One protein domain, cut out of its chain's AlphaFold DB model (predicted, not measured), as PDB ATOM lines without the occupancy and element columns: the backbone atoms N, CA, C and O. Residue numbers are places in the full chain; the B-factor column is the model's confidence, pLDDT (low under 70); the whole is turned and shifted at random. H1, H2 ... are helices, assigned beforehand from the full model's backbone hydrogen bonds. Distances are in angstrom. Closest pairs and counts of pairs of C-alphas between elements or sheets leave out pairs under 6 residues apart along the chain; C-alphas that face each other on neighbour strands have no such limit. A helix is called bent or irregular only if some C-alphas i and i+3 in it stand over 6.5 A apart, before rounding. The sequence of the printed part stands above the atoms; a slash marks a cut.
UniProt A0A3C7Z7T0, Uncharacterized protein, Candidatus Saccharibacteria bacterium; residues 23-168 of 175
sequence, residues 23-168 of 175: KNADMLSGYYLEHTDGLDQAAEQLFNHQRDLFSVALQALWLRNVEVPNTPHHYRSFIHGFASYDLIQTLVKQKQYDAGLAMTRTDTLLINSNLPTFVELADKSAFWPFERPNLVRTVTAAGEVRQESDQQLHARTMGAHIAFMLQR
ATOM      1  N   LYS A  23       4.510  56.159 -47.832       89.62
ATOM      2  CA  LYS A  23       5.906  55.726 -47.833       89.62
ATOM      3  C   LYS A  23       6.144  54.545 -46.894       89.62
ATOM      4  O   LYS A  23       6.818  53.596 -47.284       89.62
ATOM      5  N   ASN A  24       5.627  54.590 -45.662       90.44
ATOM      6  CA  ASN A  24       5.782  53.467 -44.737       90.44
ATOM      7  C   ASN A  24       5.055  52.223 -45.257       90.44
ATOM      8  O   ASN A  24       5.622  51.136 -45.204       90.44
ATOM      9  N   ALA A  25       3.851  52.380 -45.809       90.69
ATOM     10  CA  ALA A  25       3.097  51.281 -46.399       90.69
ATOM     11  C   ALA A  25       3.832  50.626 -47.577       90.69
ATOM     12  O   ALA A  25       3.973  49.404 -47.597       90.69
ATOM     13  N   ASP A  26       4.386  51.411 -48.503       88.25
ATOM     14  CA  ASP A  26       5.174  50.897 -49.632       88.25
ATOM     15  C   ASP A  26       6.428  50.139 -49.161       88.25
ATOM     16  O   ASP A  26       6.737  49.054 -49.654       88.25
ATOM     17  N   MET A  27       7.137  50.669 -48.158       87.12
ATOM     18  CA  MET A  27       8.331  50.019 -47.606       87.12
ATOM     19  C   MET A  27       8.005  48.733 -46.835       87.12
ATOM     20  O   MET A  27       8.760  47.759 -46.892       87.12
ATOM     21  N   LEU A  28       6.904  48.725 -46.081       87.38
ATOM     22  CA  LEU A  28       6.482  47.575 -45.285       87.38
ATOM     23  C   LEU A  28       5.959  46.445 -46.176       87.38
ATOM     24  O   LEU A  28       6.370  45.298 -45.995       87.38
ATOM     25  N   SER A  29       5.102  46.782 -47.143       84.31
ATOM     26  CA  SER A  29       4.518  45.827 -48.091       84.31
ATOM     27  C   SER A  29       5.559  45.246 -49.042       84.31
ATOM     28  O   SER A  29       5.637  44.032 -49.176       84.31
ATOM     29  N   GLY A  30       6.393  46.091 -49.653       73.75
ATOM     30  CA  GLY A  30       7.331  45.675 -50.696       73.75
ATOM     31  C   GLY A  30       8.649  45.085 -50.196       73.75
ATOM     32  O   GLY A  30       9.459  44.643 -51.008       73.75
ATOM     33  N   TYR A  31       8.918  45.112 -48.884       71.06
ATOM     34  CA  TYR A  31      10.188  44.615 -48.357       71.06
ATOM     35  C   TYR A  31      10.077  43.925 -46.999       71.06
ATOM     36  O   TYR A  31      10.442  42.759 -46.883       71.06
ATOM     37  N   TYR A  32       9.582  44.589 -45.953       70.94
ATOM     38  CA  TYR A  32       9.689  44.023 -44.600       70.94
ATOM     39  C   TYR A  32       8.818  42.785 -44.378       70.94
ATOM     40  O   TYR A  32       9.314  41.792 -43.852       70.94
ATOM     41  N   LEU A  33       7.544  42.808 -44.773       70.19
ATOM     42  CA  LEU A  33       6.641  41.685 -44.491       70.19
ATOM     43  C   LEU A  33       6.958  40.434 -45.322       70.19
ATOM     44  O   LEU A  33       6.659  39.324 -44.888       70.19
ATOM     45  N   GLU A  34       7.585  40.598 -46.485       65.69
ATOM     46  CA  GLU A  34       7.993  39.482 -47.345       65.69
ATOM     47  C   GLU A  34       9.346  38.877 -46.957       65.69
ATOM     48  O   GLU A  34       9.559  37.686 -47.164       65.69
ATOM     49  N   HIS A  35      10.254  39.675 -46.385       63.03
ATOM     50  CA  HIS A  35      11.641  39.270 -46.118       63.03
ATOM     51  C   HIS A  35      11.924  38.986 -44.634       63.03
ATOM     52  O   HIS A  35      13.082  38.822 -44.249       63.03
ATOM     53  N   THR A  36      10.891  38.943 -43.788       61.22
ATOM     54  CA  THR A  36      11.044  38.669 -42.353       61.22
ATOM     55  C   THR A  36      10.504  37.283 -42.009       61.22
ATOM     56  O   THR A  36       9.295  37.107 -41.865       61.22
ATOM     57  N   ASP A  37      11.401  36.323 -41.756       62.28
ATOM     58  CA  ASP A  37      11.054  34.989 -41.222       62.28
ATOM     59  C   ASP A  37      10.272  35.064 -39.893       62.28
ATOM     60  O   ASP A  37       9.550  34.144 -39.508       62.28
ATOM     61  N   GLY A  38      10.399  36.187 -39.180       65.12
ATOM     62  CA  GLY A  38       9.708  36.445 -37.920       65.12
ATOM     63  C   GLY A  38       8.182  36.521 -38.034       65.12
ATOM     64  O   GLY A  38       7.513  36.220 -37.052       65.12
ATOM     65  N   LEU A  39       7.613  36.867 -39.200       73.00
ATOM     66  CA  LEU A  39       6.152  36.935 -39.356       73.00
ATOM     67  C   LEU A  39       5.514  35.543 -39.312       73.00
ATOM     68  O   LEU A  39       4.506  35.346 -38.633       73.00
ATOM     69  N   ASP A  40       6.105  34.579 -40.016       75.62
ATOM     70  CA  ASP A  40       5.596  33.208 -40.057       75.62
ATOM     71  C   ASP A  40       5.790  32.515 -38.698       75.62
ATOM     72  O   ASP A  40       4.885  31.826 -38.227       75.62
ATOM     73  N   GLN A  41       6.905  32.781 -38.009       71.19
ATOM     74  CA  GLN A  41       7.142  32.287 -36.646       71.19
ATOM     75  C   GLN A  41       6.166  32.891 -35.623       71.19
ATOM     76  O   GLN A  41       5.609  32.163 -34.800       71.19
ATOM     77  N   ALA A  42       5.924  34.205 -35.676       71.38
ATOM     78  CA  ALA A  42       4.948  34.865 -34.808       71.38
ATOM     79  C   ALA A  42       3.526  34.343 -35.073       71.38
ATOM     80  O   ALA A  42       2.778  34.055 -34.138       71.38
ATOM     81  N   ALA A  43       3.169  34.148 -36.346       77.81
ATOM     82  CA  ALA A  43       1.900  33.549 -36.733       77.81
ATOM     83  C   ALA A  43       1.752  32.119 -36.185       77.81
ATOM     84  O   ALA A  43       0.707  31.776 -35.639       77.81
ATOM     85  N   GLU A  44       2.791  31.287 -36.268       79.19
ATOM     86  CA  GLU A  44       2.754  29.914 -35.754       79.19
ATOM     87  C   GLU A  44       2.545  29.862 -34.233       79.19
ATOM     88  O   GLU A  44       1.734  29.071 -33.747       79.19
ATOM     89  N   GLN A  45       3.193  30.758 -33.482       73.38
ATOM     90  CA  GLN A  45       2.990  30.872 -32.034       73.38
ATOM     91  C   GLN A  45       1.551  31.278 -31.685       73.38
ATOM     92  O   GLN A  45       0.949  30.712 -30.774       73.38
ATOM     93  N   LEU A  46       0.967  32.217 -32.434       72.75
ATOM     94  CA  LEU A  46      -0.409  32.680 -32.227       72.75
ATOM     95  C   LEU A  46      -1.465  31.656 -32.669       72.75
ATOM     96  O   LEU A  46      -2.579  31.642 -32.136       72.75
ATOM     97  N   PHE A  47      -1.129  30.780 -33.618       74.44
ATOM     98  CA  PHE A  47      -2.067  29.854 -34.251       74.44
ATOM     99  C   PHE A  47      -2.791  28.942 -33.251       74.44
ATOM    100  O   PHE A  47      -3.959  28.614 -33.452       74.44
ATOM    101  N   ASN A  48      -2.156  28.563 -32.144       68.19
ATOM    102  CA  ASN A  48      -2.778  27.673 -31.158       68.19
ATOM    103  C   ASN A  48      -3.680  28.393 -30.147       68.19
ATOM    104  O   ASN A  48      -4.418  27.733 -29.419       68.19
ATOM    105  N   HIS A  49      -3.639  29.726 -30.094       70.19
ATOM    106  CA  HIS A  49      -4.221  30.492 -28.990       70.19
ATOM    107  C   HIS A  49      -5.360  31.428 -29.402       70.19
ATOM    108  O   HIS A  49      -6.083  31.904 -28.537       70.19
ATOM    109  N   GLN A  50      -5.564  31.670 -30.699       76.38
ATOM    110  CA  GLN A  50      -6.477  32.716 -31.184       76.38
ATOM    111  C   GLN A  50      -7.719  32.181 -31.920       76.38
ATOM    112  O   GLN A  50      -8.376  32.901 -32.679       76.38
ATOM    113  N   ARG A  51      -8.072  30.907 -31.711       83.12
ATOM    114  CA  ARG A  51      -9.190  30.258 -32.417       83.12
ATOM    115  C   ARG A  51     -10.549  30.864 -32.055       83.12
ATOM    116  O   ARG A  51     -11.419  30.989 -32.922       83.12
ATOM    117  N   ASP A  52     -10.708  31.271 -30.803       82.56
ATOM    118  CA  ASP A  52     -11.934  31.899 -30.317       82.56
ATOM    119  C   ASP A  52     -12.093  33.311 -30.890       82.56
ATOM    120  O   ASP A  52     -13.163  33.646 -31.397       82.56
ATOM    121  N   LEU A  53     -11.005  34.091 -30.960       83.88
ATOM    122  CA  LEU A  53     -11.006  35.388 -31.648       83.88
ATOM    123  C   LEU A  53     -11.367  35.261 -33.129       83.88
ATOM    124  O   LEU A  53     -12.111  36.088 -33.652       83.88
ATOM    125  N   PHE A  54     -10.901  34.213 -33.808       89.75
ATOM    126  CA  PHE A  54     -11.319  33.971 -35.187       89.75
ATOM    127  C   PHE A  54     -12.820  33.669 -35.290       89.75
ATOM    128  O   PHE A  54     -13.483  34.129 -36.212       89.75
ATOM    129  N   SER A  55     -13.395  32.955 -34.326       86.75
ATOM    130  CA  SER A  55     -14.840  32.691 -34.304       86.75
ATOM    131  C   SER A  55     -15.662  33.967 -34.076       86.75
ATOM    132  O   SER A  55     -16.729  34.126 -34.671       86.75
ATOM    133  N   VAL A  56     -15.154  34.903 -33.270       85.25
ATOM    134  CA  VAL A  56     -15.724  36.254 -33.110       85.25
ATOM    135  C   VAL A  56     -15.624  37.046 -34.418       85.25
ATOM    136  O   VAL A  56     -16.608  37.635 -34.869       85.25
ATOM    137  N   ALA A  57     -14.461  37.003 -35.072       87.06
ATOM    138  CA  ALA A  57     -14.212  37.652 -36.355       87.06
ATOM    139  C   ALA A  57     -15.189  37.187 -37.447       87.06
ATOM    140  O   ALA A  57     -15.744  38.007 -38.176       87.06
ATOM    141  N   LEU A  58     -15.439  35.876 -37.536       89.38
ATOM    142  CA  LEU A  58     -16.385  35.303 -38.495       89.38
ATOM    143  C   LEU A  58     -17.818  35.794 -38.262       89.38
ATOM    144  O   LEU A  58     -18.516  36.095 -39.227       89.38
ATOM    145  N   GLN A  59     -18.250  35.919 -37.004       86.88
ATOM    146  CA  GLN A  59     -19.578  36.450 -36.679       86.88
ATOM    147  C   GLN A  59     -19.719  37.916 -37.100       86.88
ATOM    148  O   GLN A  59     -20.721  38.282 -37.712       86.88
ATOM    149  N   ALA A  60     -18.699  38.740 -36.848       86.62
ATOM    150  CA  ALA A  60     -18.700  40.135 -37.282       86.62
ATOM    151  C   ALA A  60     -18.711  40.278 -38.814       86.62
ATOM    152  O   ALA A  60     -19.417  41.128 -39.352       86.62
ATOM    153  N   LEU A  61     -17.967  39.432 -39.535       87.12
ATOM    154  CA  LEU A  61     -17.994  39.400 -41.004       87.12
ATOM    155  C   LEU A  61     -19.357  38.954 -41.542       87.12
ATOM    156  O   LEU A  61     -19.876  39.567 -42.475       87.12
ATOM    157  N   TRP A  62     -19.974  37.949 -40.920       89.69
ATOM    158  CA  TRP A  62     -21.296  37.470 -41.309       89.69
ATOM    159  C   TRP A  62     -22.374  38.552 -41.164       89.69
ATOM    160  O   TRP A  62     -23.168  38.745 -42.082       89.69
ATOM    161  N   LEU A  63     -22.344  39.341 -40.081       88.31
ATOM    162  CA  LEU A  63     -23.235  40.500 -39.900       88.31
ATOM    163  C   LEU A  63     -23.077  41.564 -41.003       88.31
ATOM    164  O   LEU A  63     -23.994  42.343 -41.249       88.31
ATOM    165  N   ARG A  64     -21.936  41.573 -41.702       85.38
ATOM    166  CA  ARG A  64     -21.667  42.432 -42.862       85.38
ATOM    167  C   ARG A  64     -21.978  41.780 -44.210       85.38
ATOM    168  O   ARG A  64     -21.622  42.345 -45.243       85.38
ATOM    169  N   ASN A  65     -22.613  40.610 -44.223       88.12
ATOM    170  CA  ASN A  65     -22.812  39.784 -45.418       88.12
ATOM    171  C   ASN A  65     -21.493  39.368 -46.101       88.12
ATOM    172  O   ASN A  65     -21.463  39.147 -47.311       88.12
ATOM    173  N   VAL A  66     -20.396  39.269 -45.343       88.81
ATOM    174  CA  VAL A  66     -19.121  38.724 -45.823       88.81
ATOM    175  C   VAL A  66     -18.981  37.305 -45.285       88.81
ATOM    176  O   VAL A  66     -18.676  37.089 -44.113       88.81
ATOM    177  N   GLU A  67     -19.209  36.318 -46.145       90.50
ATOM    178  CA  GLU A  67     -19.093  34.912 -45.768       90.50
ATOM    179  C   GLU A  67     -17.652  34.424 -45.928       90.50
ATOM    180  O   GLU A  67     -17.152  34.236 -47.040       90.50
ATOM    181  N   VAL A  68     -16.988  34.194 -44.793       91.19
ATOM    182  CA  VAL A  68     -15.665  33.569 -44.732       91.19
ATOM    183  C   VAL A  68     -15.799  32.147 -44.174       91.19
ATOM    184  O   VAL A  68     -16.300  31.968 -43.061       91.19
ATOM    185  N   PRO A  69     -15.348  31.113 -44.906       90.62
ATOM    186  CA  PRO A  69     -15.382  29.740 -44.426       90.62
ATOM    187  C   PRO A  69     -14.521  29.527 -43.176       90.62
ATOM    188  O   PRO A  69     -13.366  29.950 -43.108       90.62
ATOM    189  N   ASN A  70     -15.032  28.757 -42.214       90.12
ATOM    190  CA  ASN A  70     -14.255  28.355 -41.043       90.12
ATOM    191  C   ASN A  70     -13.306  27.182 -41.361       90.12
ATOM    192  O   ASN A  70     -13.496  26.063 -40.884       90.12
ATOM    193  N   THR A  71     -12.285  27.427 -42.185       92.31
ATOM    194  CA  THR A  71     -11.274  26.419 -42.555       92.31
ATOM    195  C   THR A  71      -9.881  26.789 -42.030       92.31
ATOM    196  O   THR A  71      -9.633  27.957 -41.710       92.31
ATOM    197  N   PRO A  72      -8.937  25.829 -41.962       91.19
ATOM    198  CA  PRO A  72      -7.567  26.103 -41.525       91.19
ATOM    199  C   PRO A  72      -6.852  27.182 -42.350       91.19
ATOM    200  O   PRO A  72      -6.064  27.941 -41.797       91.19
ATOM    201  N   HIS A  73      -7.145  27.287 -43.650       92.94
ATOM    202  CA  HIS A  73      -6.533  28.289 -44.527       92.94
ATOM    203  C   HIS A  73      -6.978  29.714 -44.185       92.94
ATOM    204  O   HIS A  73      -6.133  30.589 -44.036       92.94
ATOM    205  N   HIS A  74      -8.278  29.939 -43.972       94.50
ATOM    206  CA  HIS A  74      -8.797  31.251 -43.570       94.50
ATOM    207  C   HIS A  74      -8.330  31.638 -42.172       94.50
ATOM    208  O   HIS A  74      -7.969  32.788 -41.934       94.50
ATOM    209  N   TYR A  75      -8.277  30.662 -41.263       93.19
ATOM    210  CA  TYR A  75      -7.727  30.891 -39.936       93.19
ATOM    211  C   TYR A  75      -6.246  31.271 -39.998       93.19
ATOM    212  O   TYR A  75      -5.831  32.228 -39.357       93.19
ATOM    213  N   ARG A  76      -5.449  30.592 -40.829       91.94
ATOM    214  CA  ARG A  76      -4.050  30.968 -41.051       91.94
ATOM    215  C   ARG A  76      -3.935  32.395 -41.599       91.94
ATOM    216  O   ARG A  76      -3.156  33.170 -41.058       91.94
ATOM    217  N   SER A  77      -4.728  32.768 -42.604       93.38
ATOM    218  CA  SER A  77      -4.725  34.134 -43.152       93.38
ATOM    219  C   SER A  77      -5.104  35.180 -42.094       93.38
ATOM    220  O   SER A  77      -4.417  36.192 -41.976       93.38
ATOM    221  N   PHE A  78      -6.106  34.898 -41.251       94.19
ATOM    222  CA  PHE A  78      -6.445  35.715 -40.079       94.19
ATOM    223  C   PHE A  78      -5.250  35.909 -39.139       94.19
ATOM    224  O   PHE A  78      -4.910  37.039 -38.793       94.19
ATOM    225  N   ILE A  79      -4.569  34.823 -38.776       91.88
ATOM    226  CA  ILE A  79      -3.419  34.866 -37.871       91.88
ATOM    227  C   ILE A  79      -2.247  35.643 -38.476       91.88
ATOM    228  O   ILE A  79      -1.624  36.441 -37.779       91.88
ATOM    229  N   HIS A  80      -1.978  35.493 -39.775       90.94
ATOM    230  CA  HIS A  80      -0.961  36.311 -40.438       90.94
ATOM    231  C   HIS A  80      -1.329  37.789 -40.452       90.94
ATOM    232  O   HIS A  80      -0.447  38.620 -40.268       90.94
ATOM    233  N   GLY A  81      -2.600  38.137 -40.652       92.00
ATOM    234  CA  GLY A  81      -3.053  39.522 -40.544       92.00
ATOM    235  C   GLY A  81      -2.805  40.100 -39.152       92.00
ATOM    236  O   GLY A  81      -2.230  41.179 -39.020       92.00
ATOM    237  N   PHE A  82      -3.155  39.333 -38.119       91.06
ATOM    238  CA  PHE A  82      -2.909  39.688 -36.723       91.06
ATOM    239  C   PHE A  82      -1.416  39.937 -36.455       91.06
ATOM    240  O   PHE A  82      -1.037  41.001 -35.969       91.06
ATOM    241  N   ALA A  83      -0.563  38.981 -36.832       87.94
ATOM    242  CA  ALA A  83       0.885  39.073 -36.652       87.94
ATOM    243  C   ALA A  83       1.516  40.201 -37.490       87.94
ATOM    244  O   ALA A  83       2.466  40.847 -37.053       87.94
ATOM    245  N   SER A  84       0.967  40.480 -38.680       89.31
ATOM    246  CA  SER A  84       1.444  41.572 -39.541       89.31
ATOM    247  C   SER A  84       1.255  42.918 -38.858       89.31
ATOM    248  O   SER A  84       2.166  43.739 -38.874       89.31
ATOM    249  N   TYR A  85       0.101  43.142 -38.224       89.19
ATOM    250  CA  TYR A  85      -0.153  44.387 -37.506       89.19
ATOM    251  C   TYR A  85       0.822  44.595 -36.335       89.19
ATOM    252  O   TYR A  85       1.377  45.685 -36.197       89.19
ATOM    253  N   ASP A  86       1.068  43.559 -35.530       85.25
ATOM    254  CA  ASP A  86       2.043  43.606 -34.429       85.25
ATOM    255  C   ASP A  86       3.444  44.000 -34.936       85.25
ATOM    256  O   ASP A  86       4.056  44.967 -34.463       85.25
ATOM    257  N   LEU A  87       3.915  43.325 -35.987       84.12
ATOM    258  CA  LEU A  87       5.210  43.625 -36.585       84.12
ATOM    259  C   LEU A  87       5.272  45.062 -37.122       84.12
ATOM    260  O   LEU A  87       6.245  45.770 -36.858       84.12
ATOM    261  N   ILE A  88       4.230  45.528 -37.815       87.50
ATOM    262  CA  ILE A  88       4.128  46.915 -38.296       87.50
ATOM    263  C   ILE A  88       4.220  47.897 -37.125       87.50
ATOM    264  O   ILE A  88       4.978  48.865 -37.189       87.50
ATOM    265  N   GLN A  89       3.492  47.651 -36.036       84.38
ATOM    266  CA  GLN A  89       3.511  48.519 -34.862       84.38
ATOM    267  C   GLN A  89       4.895  48.576 -34.212       84.38
ATOM    268  O   GLN A  89       5.377  49.667 -33.886       84.38
ATOM    269  N   THR A  90       5.555  47.428 -34.089       80.62
ATOM    270  CA  THR A  90       6.925  47.342 -33.582       80.62
ATOM    271  C   THR A  90       7.896  48.110 -34.482       80.62
ATOM    272  O   THR A  90       8.734  48.859 -33.987       80.62
ATOM    273  N   LEU A  91       7.763  47.990 -35.802       83.12
ATOM    274  CA  LEU A  91       8.649  48.638 -36.767       83.12
ATOM    275  C   LEU A  91       8.460  50.163 -36.837       83.12
ATOM    276  O   LEU A  91       9.441  50.900 -36.892       83.12
ATOM    277  N   VAL A  92       7.215  50.643 -36.811       84.44
ATOM    278  CA  VAL A  92       6.885  52.066 -36.996       84.44
ATOM    279  C   VAL A  92       7.011  52.861 -35.696       84.44
ATOM    280  O   VAL A  92       7.557  53.963 -35.686       84.44
ATOM    281  N   LYS A  93       6.515  52.314 -34.582       76.94
ATOM    282  CA  LYS A  93       6.456  53.007 -33.284       76.94
ATOM    283  C   LYS A  93       7.583  52.616 -32.332       76.94
ATOM    284  O   LYS A  93       7.699  53.242 -31.281       76.94
ATOM    285  N   GLN A  94       8.355  51.570 -32.648       66.69
ATOM    286  CA  GLN A  94       9.331  50.947 -31.736       66.69
ATOM    287  C   GLN A  94       8.723  50.528 -30.389       66.69
ATOM    288  O   GLN A  94       9.435  50.298 -29.412       66.69
ATOM    289  N   LYS A  95       7.391  50.429 -30.323       66.75
ATOM    290  CA  LYS A  95       6.660  49.973 -29.150       66.75
ATOM    291  C   LYS A  95       6.310  48.512 -29.381       66.75
ATOM    292  O   LYS A  95       5.604  48.209 -30.337       66.75
ATOM    293  N   GLN A  96       6.798  47.645 -28.500       64.50
ATOM    294  CA  GLN A  96       6.412  46.239 -28.498       64.50
ATOM    295  C   GLN A  96       4.913  46.119 -28.227       64.50
ATOM    296  O   GLN A  96       4.362  46.843 -27.390       64.50
ATOM    297  N   TYR A  97       4.264  45.214 -28.946       67.75
ATOM    298  CA  TYR A  97       2.902  44.803 -28.662       67.75
ATOM    299  C   TYR A  97       2.791  44.275 -27.234       67.75
ATOM    300  O   TYR A  97       3.560  43.413 -26.802       67.75
ATOM    301  N   ASP A  98       1.832  44.814 -26.483       73.25
ATOM    302  CA  ASP A  98       1.602  44.389 -25.109       73.25
ATOM    303  C   ASP A  98       0.712  43.143 -25.114       73.25
ATOM    304  O   ASP A  98      -0.517  43.228 -25.223       73.25
ATOM    305  N   ALA A  99       1.354  41.976 -25.044       68.00
ATOM    306  CA  ALA A  99       0.671  40.690 -25.028       68.00
ATOM    307  C   ALA A  99      -0.210  40.510 -23.782       68.00
ATOM    308  O   ALA A  99      -1.285  39.923 -23.886       68.00
ATOM    309  N   GLY A 100       0.203  41.049 -22.629       69.31
ATOM    310  CA  GLY A 100      -0.574  40.969 -21.391       69.31
ATOM    311  C   GLY A 100      -1.878  41.753 -21.503       69.31
ATOM    312  O   GLY A 100      -2.954  41.208 -21.258       69.31
ATOM    313  N   LEU A 101      -1.793  43.000 -21.973       77.56
ATOM    314  CA  LEU A 101      -2.960  43.841 -22.240       77.56
ATOM    315  C   LEU A 101      -3.902  43.201 -23.267       77.56
ATOM    316  O   LEU A 101      -5.119  43.180 -23.073       77.56
ATOM    317  N   ALA A 102      -3.346  42.652 -24.347       72.00
ATOM    318  CA  ALA A 102      -4.134  41.986 -25.371       72.00
ATOM    319  C   ALA A 102      -4.849  40.734 -24.858       72.00
ATOM    320  O   ALA A 102      -5.999  40.511 -25.232       72.00
ATOM    321  N   MET A 103      -4.208  39.935 -23.999       71.38
ATOM    322  CA  MET A 103      -4.843  38.779 -23.361       71.38
ATOM    323  C   MET A 103      -6.004  39.215 -22.469       71.38
ATOM    324  O   MET A 103      -7.119  38.743 -22.660       71.38
ATOM    325  N   THR A 104      -5.794  40.190 -21.577       75.75
ATOM    326  CA  THR A 104      -6.867  40.709 -20.709       75.75
ATOM    327  C   THR A 104      -8.055  41.244 -21.514       75.75
ATOM    328  O   THR A 104      -9.215  41.017 -21.161       75.75
ATOM    329  N   ARG A 105      -7.789  41.934 -22.626       76.81
ATOM    330  CA  ARG A 105      -8.837  42.465 -23.508       76.81
ATOM    331  C   ARG A 105      -9.511  41.390 -24.350       76.81
ATOM    332  O   ARG A 105     -10.707  41.488 -24.589       76.81
ATOM    333  N   THR A 106      -8.779  40.352 -24.745       75.50
ATOM    334  CA  THR A 106      -9.342  39.163 -25.397       75.50
ATOM    335  C   THR A 106     -10.308  38.458 -24.455       75.50
ATOM    336  O   THR A 106     -11.451  38.229 -24.835       75.50
ATOM    337  N   ASP A 107      -9.902  38.210 -23.209       72.31
ATOM    338  CA  ASP A 107     -10.769  37.610 -22.192       72.31
ATOM    339  C   ASP A 107     -12.014  38.470 -21.961       72.31
ATOM    340  O   ASP A 107     -13.130  37.962 -21.959       72.31
ATOM    341  N   THR A 108     -11.844  39.790 -21.851       73.44
ATOM    342  CA  THR A 108     -12.962  40.734 -21.698       73.44
ATOM    343  C   THR A 108     -13.916  40.687 -22.892       73.44
ATOM    344  O   THR A 108     -15.132  40.641 -22.700       73.44
ATOM    345  N   LEU A 109     -13.385  40.674 -24.119       75.50
ATOM    346  CA  LEU A 109     -14.174  40.567 -25.343       75.50
ATOM    347  C   LEU A 109     -14.953  39.252 -25.370       75.50
ATOM    348  O   LEU A 109     -16.149  39.269 -25.641       75.50
ATOM    349  N   LEU A 110     -14.306  38.126 -25.066       75.25
ATOM    350  CA  LEU A 110     -14.915  36.796 -25.095       75.25
ATOM    351  C   LEU A 110     -15.959  36.611 -23.985       75.25
ATOM    352  O   LEU A 110     -17.044  36.100 -24.253       75.25
ATOM    353  N   ILE A 111     -15.681  37.070 -22.762       71.25
ATOM    354  CA  ILE A 111     -16.610  36.987 -21.623       71.25
ATOM    355  C   ILE A 111     -17.847  37.866 -21.856       71.25
ATOM    356  O   ILE A 111     -18.963  37.447 -21.553       71.25
ATOM    357  N   ASN A 112     -17.671  39.061 -22.427       68.56
ATOM    358  CA  ASN A 112     -18.760  40.006 -22.698       68.56
ATOM    359  C   ASN A 112     -19.315  39.901 -24.130       68.56
ATOM    360  O   ASN A 112     -20.051  40.787 -24.576       68.56
ATOM    361  N   SER A 113     -18.965  38.845 -24.872       66.94
ATOM    362  CA  SER A 113     -19.433  38.626 -26.241       66.94
ATOM    363  C   SER A 113     -20.938  38.361 -26.259       66.94
ATOM    364  O   SER A 113     -21.409  37.238 -26.084       66.94
ATOM    365  N   ASN A 114     -21.705  39.420 -26.489       72.81
ATOM    366  CA  ASN A 114     -23.134  39.398 -26.751       72.81
ATOM    367  C   ASN A 114     -23.398  39.963 -28.157       72.81
ATOM    368  O   ASN A 114     -22.499  40.506 -28.799       72.81
ATOM    369  N   LEU A 115     -24.636  39.843 -28.646       72.50
ATOM    370  CA  LEU A 115     -25.013  40.376 -29.961       72.50
ATOM    371  C   LEU A 115     -24.601  41.857 -30.161       72.50
ATOM    372  O   LEU A 115     -24.000  42.138 -31.196       72.50
ATOM    373  N   PRO A 116     -24.829  42.781 -29.203       78.69
ATOM    374  CA  PRO A 116     -24.318  44.155 -29.286       78.69
ATOM    375  C   PRO A 116     -22.810  44.275 -29.557       78.69
ATOM    376  O   PRO A 116     -22.420  45.025 -30.448       78.69
ATOM    377  N   THR A 117     -21.969  43.512 -28.855       73.75
ATOM    378  CA  THR A 117     -20.507  43.520 -29.043       73.75
ATOM    379  C   THR A 117     -20.113  43.094 -30.461       73.75
ATOM    380  O   THR A 117     -19.237  43.703 -31.077       73.75
ATOM    381  N   PHE A 118     -20.779  42.077 -31.020       76.56
ATOM    382  CA  PHE A 118     -20.528  41.635 -32.397       76.56
ATOM    383  C   PHE A 118     -20.961  42.673 -33.436       76.56
ATOM    384  O   PHE A 118     -20.260  42.855 -34.430       76.56
ATOM    385  N   VAL A 119     -22.087  43.355 -33.208       79.88
ATOM    386  CA  VAL A 119     -22.571  44.437 -34.081       79.88
ATOM    387  C   VAL A 119     -21.600  45.612 -34.065       79.88
ATOM    388  O   VAL A 119     -21.214  46.087 -35.126       79.88
ATOM    389  N   GLU A 120     -21.119  46.030 -32.893       80.75
ATOM    390  CA  GLU A 120     -20.150  47.126 -32.802       80.75
ATOM    391  C   GLU A 120     -18.827  46.786 -33.509       80.75
ATOM    392  O   GLU A 120     -18.273  47.606 -34.250       80.75
ATOM    393  N   LEU A 121     -18.329  45.557 -33.321       82.12
ATOM    394  CA  LEU A 121     -17.164  45.060 -34.046       82.12
ATOM    395  C   LEU A 121     -17.420  45.053 -35.560       82.12
ATOM    396  O   LEU A 121     -16.547  45.474 -36.323       82.12
ATOM    397  N   ALA A 122     -18.593  44.597 -36.004       84.19
ATOM    398  CA  ALA A 122     -18.974  44.578 -37.413       84.19
ATOM    399  C   ALA A 122     -19.000  45.993 -38.008       84.19
ATOM    400  O   ALA A 122     -18.351  46.232 -39.028       84.19
ATOM    401  N   ASP A 123     -19.661  46.940 -37.345       85.31
ATOM    402  CA  ASP A 123     -19.774  48.326 -37.798       85.31
ATOM    403  C   ASP A 123     -18.394  48.962 -37.961       85.31
ATOM    404  O   ASP A 123     -18.046  49.448 -39.034       85.31
ATOM    405  N   LYS A 124     -17.539  48.880 -36.940       81.62
ATOM    406  CA  LYS A 124     -16.194  49.473 -37.007       81.62
ATOM    407  C   LYS A 124     -15.297  48.778 -38.023       81.62
ATOM    408  O   LYS A 124     -14.570  49.442 -38.758       81.62
ATOM    409  N   SER A 125     -15.419  47.459 -38.155       84.12
ATOM    410  CA  SER A 125     -14.737  46.719 -39.220       84.12
ATOM    411  C   SER A 125     -15.179  47.161 -40.615       84.12
ATOM    412  O   SER A 125     -14.434  46.965 -41.576       84.12
ATOM    413  N   ALA A 126     -16.384  47.726 -40.758       84.06
ATOM    414  CA  ALA A 126     -16.860  48.276 -42.020       84.06
ATOM    415  C   ALA A 126     -16.172  49.570 -42.413       84.06
ATOM    416  O   ALA A 126     -15.856  49.737 -43.590       84.06
ATOM    417  N   PHE A 127     -15.880  50.431 -41.443       86.00
ATOM    418  CA  PHE A 127     -15.185  51.692 -41.680       86.00
ATOM    419  C   PHE A 127     -13.668  51.528 -41.761       86.00
ATOM    420  O   PHE A 127     -13.009  52.304 -42.446       86.00
ATOM    421  N   TRP A 128     -13.118  50.482 -41.141       86.75
ATOM    422  CA  TRP A 128     -11.675  50.284 -41.025       86.75
ATOM    423  C   TRP A 128     -10.902  50.349 -42.356       86.75
ATOM    424  O   TRP A 128      -9.906  51.065 -42.397       86.75
ATOM    425  N   PRO A 129     -11.343  49.727 -43.471       89.56
ATOM    426  CA  PRO A 129     -10.643  49.865 -44.752       89.56
ATOM    427  C   PRO A 129     -10.681  51.275 -45.354       89.56
ATOM    428  O   PRO A 129      -9.814  51.613 -46.151       89.56
ATOM    429  N   PHE A 130     -11.672  52.093 -44.990       90.06
ATOM    430  CA  PHE A 130     -11.780  53.484 -45.437       90.06
ATOM    431  C   PHE A 130     -10.956  54.430 -44.564       90.06
ATOM    432  O   PHE A 130     -10.381  55.387 -45.071       90.06
ATOM    433  N   GLU A 131     -10.888  54.157 -43.260       90.00
ATOM    434  CA  GLU A 131     -10.053  54.908 -42.319       90.00
ATOM    435  C   GLU A 131      -8.574  54.539 -42.433       90.00
ATOM    436  O   GLU A 131      -7.716  55.353 -42.099       90.00
ATOM    437  N   ARG A 132      -8.274  53.302 -42.856       93.44
ATOM    438  CA  ARG A 132      -6.916  52.748 -42.895       93.44
ATOM    439  C   ARG A 132      -6.545  52.040 -44.198       93.44
ATOM    440  O   ARG A 132      -6.107  50.883 -44.167       93.44
ATOM    441  N   PRO A 133      -6.733  52.686 -45.357       95.06
ATOM    442  CA  PRO A 133      -6.465  52.060 -46.645       95.06
ATOM    443  C   PRO A 133      -5.010  51.589 -46.793       95.06
ATOM    444  O   PRO A 133      -4.771  50.531 -47.375       95.06
ATOM    445  N   ASN A 134      -4.036  52.312 -46.234       94.44
ATOM    446  CA  ASN A 134      -2.621  51.981 -46.364       94.44
ATOM    447  C   ASN A 134      -2.234  50.790 -45.500       94.44
ATOM    448  O   ASN A 134      -1.492  49.916 -45.957       94.44
ATOM    449  N   LEU A 135      -2.766  50.704 -44.279       92.44
ATOM    450  CA  LEU A 135      -2.596  49.516 -43.451       92.44
ATOM    451  C   LEU A 135      -3.243  48.293 -44.100       92.44
ATOM    452  O   LEU A 135      -2.597  47.250 -44.152       92.44
ATOM    453  N   VAL A 136      -4.466  48.420 -44.632       94.00
ATOM    454  CA  VAL A 136      -5.143  47.319 -45.338       94.00
ATOM    455  C   VAL A 136      -4.306  46.842 -46.522       94.00
ATOM    456  O   VAL A 136      -3.965  45.663 -46.568       94.00
ATOM    457  N   ARG A 137      -3.885  47.756 -47.405       93.69
ATOM    458  CA  ARG A 137      -2.980  47.455 -48.527       93.69
ATOM    459  C   ARG A 137      -1.711  46.744 -48.057       93.69
ATOM    460  O   ARG A 137      -1.292  45.752 -48.645       93.69
ATOM    461  N   THR A 138      -1.112  47.227 -46.971       91.69
ATOM    462  CA  THR A 138       0.127  46.657 -46.436       91.69
ATOM    463  C   THR A 138      -0.067  45.227 -45.950       91.69
ATOM    464  O   THR A 138       0.747  44.358 -46.261       91.69
ATOM    465  N   VAL A 139      -1.141  44.959 -45.201       91.44
ATOM    466  CA  VAL A 139      -1.372  43.616 -44.666       91.44
ATOM    467  C   VAL A 139      -1.814  42.636 -45.748       91.44
ATOM    468  O   VAL A 139      -1.445  41.468 -45.639       91.44
ATOM    469  N   THR A 140      -2.549  43.067 -46.786       92.31
ATOM    470  CA  THR A 140      -3.013  42.182 -47.874       92.31
ATOM    471  C   THR A 140      -1.955  41.885 -48.927       92.31
ATOM    472  O   THR A 140      -1.998  40.786 -49.474       92.31
ATOM    473  N   ALA A 141      -0.970  42.762 -49.148       89.00
ATOM    474  CA  ALA A 141       0.077  42.575 -50.164       89.00
ATOM    475  C   ALA A 141       0.741  41.184 -50.099       89.00
ATOM    476  O   ALA A 141       0.848  40.463 -51.091       89.00
ATOM    477  N   ALA A 142       1.094  40.740 -48.891       80.56
ATOM    478  CA  ALA A 142       1.719  39.438 -48.677       80.56
ATOM    479  C   ALA A 142       0.765  38.249 -48.948       80.56
ATOM    480  O   ALA A 142       1.218  37.142 -49.253       80.56
ATOM    481  N   GLY A 143      -0.548  38.452 -48.796       85.75
ATOM    482  CA  GLY A 143      -1.584  37.481 -49.159       85.75
ATOM    483  C   GLY A 143      -1.813  37.419 -50.669       85.75
ATOM    484  O   GLY A 143      -1.936  36.330 -51.223       85.75
ATOM    485  N   GLU A 144      -1.772  38.566 -51.346       89.62
ATOM    486  CA  GLU A 144      -1.899  38.680 -52.805       89.62
ATOM    487  C   GLU A 144      -0.755  37.956 -53.526       89.62
ATOM    488  O   GLU A 144      -0.988  37.171 -54.445       89.62
ATOM    489  N   VAL A 145       0.480  38.112 -53.043       85.31
ATOM    490  CA  VAL A 145       1.660  37.389 -53.556       85.31
ATOM    491  C   VAL A 145       1.530  35.876 -53.352       85.31
ATOM    492  O   VAL A 145       1.929  35.090 -54.213       85.31
ATOM    493  N   ARG A 146       0.912  35.455 -52.240       83.12
ATOM    494  CA  ARG A 146       0.588  34.048 -51.941       83.12
ATOM    495  C   ARG A 146      -0.668  33.542 -52.664       83.12
ATOM    496  O   ARG A 146      -1.012  32.375 -52.487       83.12
ATOM    497  N   GLN A 147      -1.323  34.382 -53.469       90.19
ATOM    498  CA  GLN A 147      -2.561  34.064 -54.188       90.19
ATOM    499  C   GLN A 147      -3.688  33.593 -53.253       90.19
ATOM    500  O   GLN A 147      -4.441  32.672 -53.571       90.19
ATOM    501  N   GLU A 148      -3.788  34.206 -52.072       92.62
ATOM    502  CA  GLU A 148      -4.925  34.011 -51.175       92.62
ATOM    503  C   GLU A 148      -6.237  34.443 -51.856       92.62
ATOM    504  O   GLU A 148      -6.264  35.412 -52.613       92.62
ATOM    505  N   SER A 149      -7.337  33.731 -51.588       95.81
ATOM    506  CA  SER A 149      -8.659  34.128 -52.090       95.81
ATOM    507  C   SER A 149      -9.159  35.420 -51.433       95.81
ATOM    508  O   SER A 149      -8.738  35.764 -50.329       95.81
ATOM    509  N   ASP A 150     -10.151  36.084 -52.032       95.06
ATOM    510  CA  ASP A 150     -10.784  37.277 -51.444       95.06
ATOM    511  C   ASP A 150     -11.272  37.030 -50.005       95.06
ATOM    512  O   ASP A 150     -11.102  37.860 -49.114       95.06
ATOM    513  N   GLN A 151     -11.815  35.842 -49.733       95.50
ATOM    514  CA  GLN A 151     -12.261  35.442 -48.394       95.50
ATOM    515  C   GLN A 151     -11.092  35.310 -47.408       95.50
ATOM    516  O   GLN A 151     -11.224  35.659 -46.233       95.50
ATOM    517  N   GLN A 152      -9.937  34.824 -47.865       95.50
ATOM    518  CA  GLN A 152      -8.716  34.777 -47.063       95.50
ATOM    519  C   GLN A 152      -8.150  36.181 -46.814       95.50
ATOM    520  O   GLN A 152      -7.760  36.476 -45.683       95.50
ATOM    521  N   LEU A 153      -8.188  37.072 -47.809       94.69
ATOM    522  CA  LEU A 153      -7.792  38.475 -47.654       94.69
ATOM    523  C   LEU A 153      -8.721  39.226 -46.686       94.69
ATOM    524  O   LEU A 153      -8.249  40.014 -45.862       94.69
ATOM    525  N   HIS A 154     -10.026  38.934 -46.694       94.06
ATOM    526  CA  HIS A 154     -10.962  39.438 -45.685       94.06
ATOM    527  C   HIS A 154     -10.635  38.920 -44.282       94.06
ATOM    528  O   HIS A 154     -10.603  39.709 -43.334       94.06
ATOM    529  N   ALA A 155     -10.340  37.623 -44.138       94.44
ATOM    530  CA  ALA A 155      -9.926  37.042 -42.861       94.44
ATOM    531  C   ALA A 155      -8.646  37.707 -42.330       94.44
ATOM    532  O   ALA A 155      -8.580  38.089 -41.163       94.44
ATOM    533  N   ARG A 156      -7.654  37.906 -43.203       93.81
ATOM    534  CA  ARG A 156      -6.389  38.590 -42.913       93.81
ATOM    535  C   ARG A 156      -6.600  40.033 -42.468       93.81
ATOM    536  O   ARG A 156      -6.111  40.433 -41.415       93.81
ATOM    537  N   THR A 157      -7.390  40.790 -43.219       94.44
ATOM    538  CA  THR A 157      -7.756  42.171 -42.876       94.44
ATOM    539  C   THR A 157      -8.422  42.227 -41.499       94.44
ATOM    540  O   THR A 157      -8.045  43.033 -40.653       94.44
ATOM    541  N   MET A 158      -9.356  41.315 -41.223       93.06
ATOM    542  CA  MET A 158     -10.026  41.241 -39.925       93.06
ATOM    543  C   MET A 158      -9.074  40.875 -38.775       93.06
ATOM    544  O   MET A 158      -9.198  41.418 -37.680       93.06
ATOM    545  N   GLY A 159      -8.095  39.998 -39.012       92.75
ATOM    546  CA  GLY A 159      -7.059  39.676 -38.027       92.75
ATOM    547  C   GLY A 159      -6.229  40.891 -37.625       92.75
ATOM    548  O   GLY A 159      -6.040  41.144 -36.436       92.75
ATOM    549  N   ALA A 160      -5.805  41.687 -38.608       92.69
ATOM    550  CA  ALA A 160      -5.091  42.936 -38.363       92.69
ATOM    551  C   ALA A 160      -5.967  43.967 -37.623       92.69
ATOM    552  O   ALA A 160      -5.491  44.633 -36.702       92.69
ATOM    553  N   HIS A 161      -7.255  44.057 -37.971       91.44
ATOM    554  CA  HIS A 161      -8.198  44.935 -37.279       91.44
ATOM    555  C   HIS A 161      -8.351  44.557 -35.803       91.44
ATOM    556  O   HIS A 161      -8.204  45.409 -34.933       91.44
ATOM    557  N   ILE A 162      -8.583  43.279 -35.497       89.56
ATOM    558  CA  ILE A 162      -8.733  42.823 -34.110       89.56
ATOM    559  C   ILE A 162      -7.444  43.046 -33.310       89.56
ATOM    560  O   ILE A 162      -7.517  43.524 -32.179       89.56
ATOM    561  N   ALA A 163      -6.266  42.792 -33.890       88.62
ATOM    562  CA  ALA A 163      -4.989  43.091 -33.233       88.62
ATOM    563  C   ALA A 163      -4.873  44.581 -32.859       88.62
ATOM    564  O   ALA A 163      -4.514  44.925 -31.730       88.62
ATOM    565  N   PHE A 164      -5.255  45.468 -33.779       87.88
ATOM    566  CA  PHE A 164      -5.340  46.904 -33.532       87.88
ATOM    567  C   PHE A 164      -6.307  47.247 -32.393       87.88
ATOM    568  O   PHE A 164      -5.964  48.030 -31.503       87.88
ATOM    569  N   MET A 165      -7.495  46.641 -32.384       83.69
ATOM    570  CA  MET A 165      -8.511  46.876 -31.357       83.69
ATOM    571  C   MET A 165      -8.035  46.484 -29.964       83.69
ATOM    572  O   MET A 165      -8.214  47.249 -29.020       83.69
ATOM    573  N   LEU A 166      -7.388  45.323 -29.840       81.56
ATOM    574  CA  LEU A 166      -6.862  44.828 -28.569       81.56
ATOM    575  C   LEU A 166      -5.765  45.733 -27.997       81.56
ATOM    576  O   LEU A 166      -5.572  45.772 -26.787       81.56
ATOM    577  N   GLN A 167      -5.079  46.516 -28.828       77.44
ATOM    578  CA  GLN A 167      -4.062  47.469 -28.377       77.44
ATOM    579  C   GLN A 167      -4.635  48.851 -28.021       77.44
ATOM    580  O   GLN A 167      -3.961  49.645 -27.359       77.44
ATOM    581  N   ARG A 168      -5.892  49.149 -28.372       72.88
ATOM    582  CA  ARG A 168      -6.551  50.431 -28.076       72.88
ATOM    583  C   ARG A 168      -7.469  50.368 -26.847       72.88
ATOM    584  O   ARG A 168      -8.014  49.306 -26.567       72.88
TER     585      ARG A 168
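AT A GLANCE: This is residues 23 to 168 of the 175 residues of an uncharacterized protein of Candidatus Saccharibacteria bacterium (UniProt A0A3C7Z7T0). Two long helices, H4 and H8, cross steeply and make the core, with six more helices around them. H7 packs on both with H1 outside it, H2 packs across H4, H3 and H6 meet nearly at a right angle on the side of H8 away from H7, and H5 lies across the end of H8. The printed part is all helix: 146 residues with eight named helices, H1 to H8 in chain order, and no named strand. It is compact, with a radius of gyration of the C-alphas of 14.1 A and spans of 40 by 32 by 29 A.

IN THESE COORDINATES: H4, residues 72 to 93, runs 31.4 A from C-alpha 72 at (-7.567, 26.103, -41.525). H8, residues 150 to 167, runs 26.1 A to C-alpha 167 at (-4.062, 47.469, -28.377). H6, residues 115 to 131, measures 24.2 A. The others are H1, residues 23 to 35, H2, 37 to 47, H3, 51 to 63, H5, 99 to 111, and H7, 133 to 145. H1 is irregular, with C-alphas 30 and 33 7.4 A apart; H6 and H7 only just, at 7.0 A for 126 and 129 and 6.6 A for 139 and 142.

HOW THE PARTS SIT: H4 and H8 touch, the same way at a steep tilt of 45 degrees; their closest C-alphas, Phe 78 and Arg 156, are 4.0 A apart. H2 touches H4, closest C-alphas Ala 43 and His 80, 5.4 A. H7 touches H1 at a shallow tilt of 27 degrees, closest C-alphas Thr 138 and Ser 29, 4.8 A. H6, with residues 118 to 125 alone, touches H3, closest C-alphas Ala 122 and Ala 60, 4.5 A. Each O i to N i+4 pair is within hydrogen-bond range in H2, H3, H4, H5 and H8, against 7 of 9 in H1, 11 of 13 in H6 and 7 of 9 in H7.

THE WHOLE: The printed part has no cut, and no link is long. Confidence is under 70 at residues 34 to 38, 48, 94 to 97, 99 to 100 and 112 to 113.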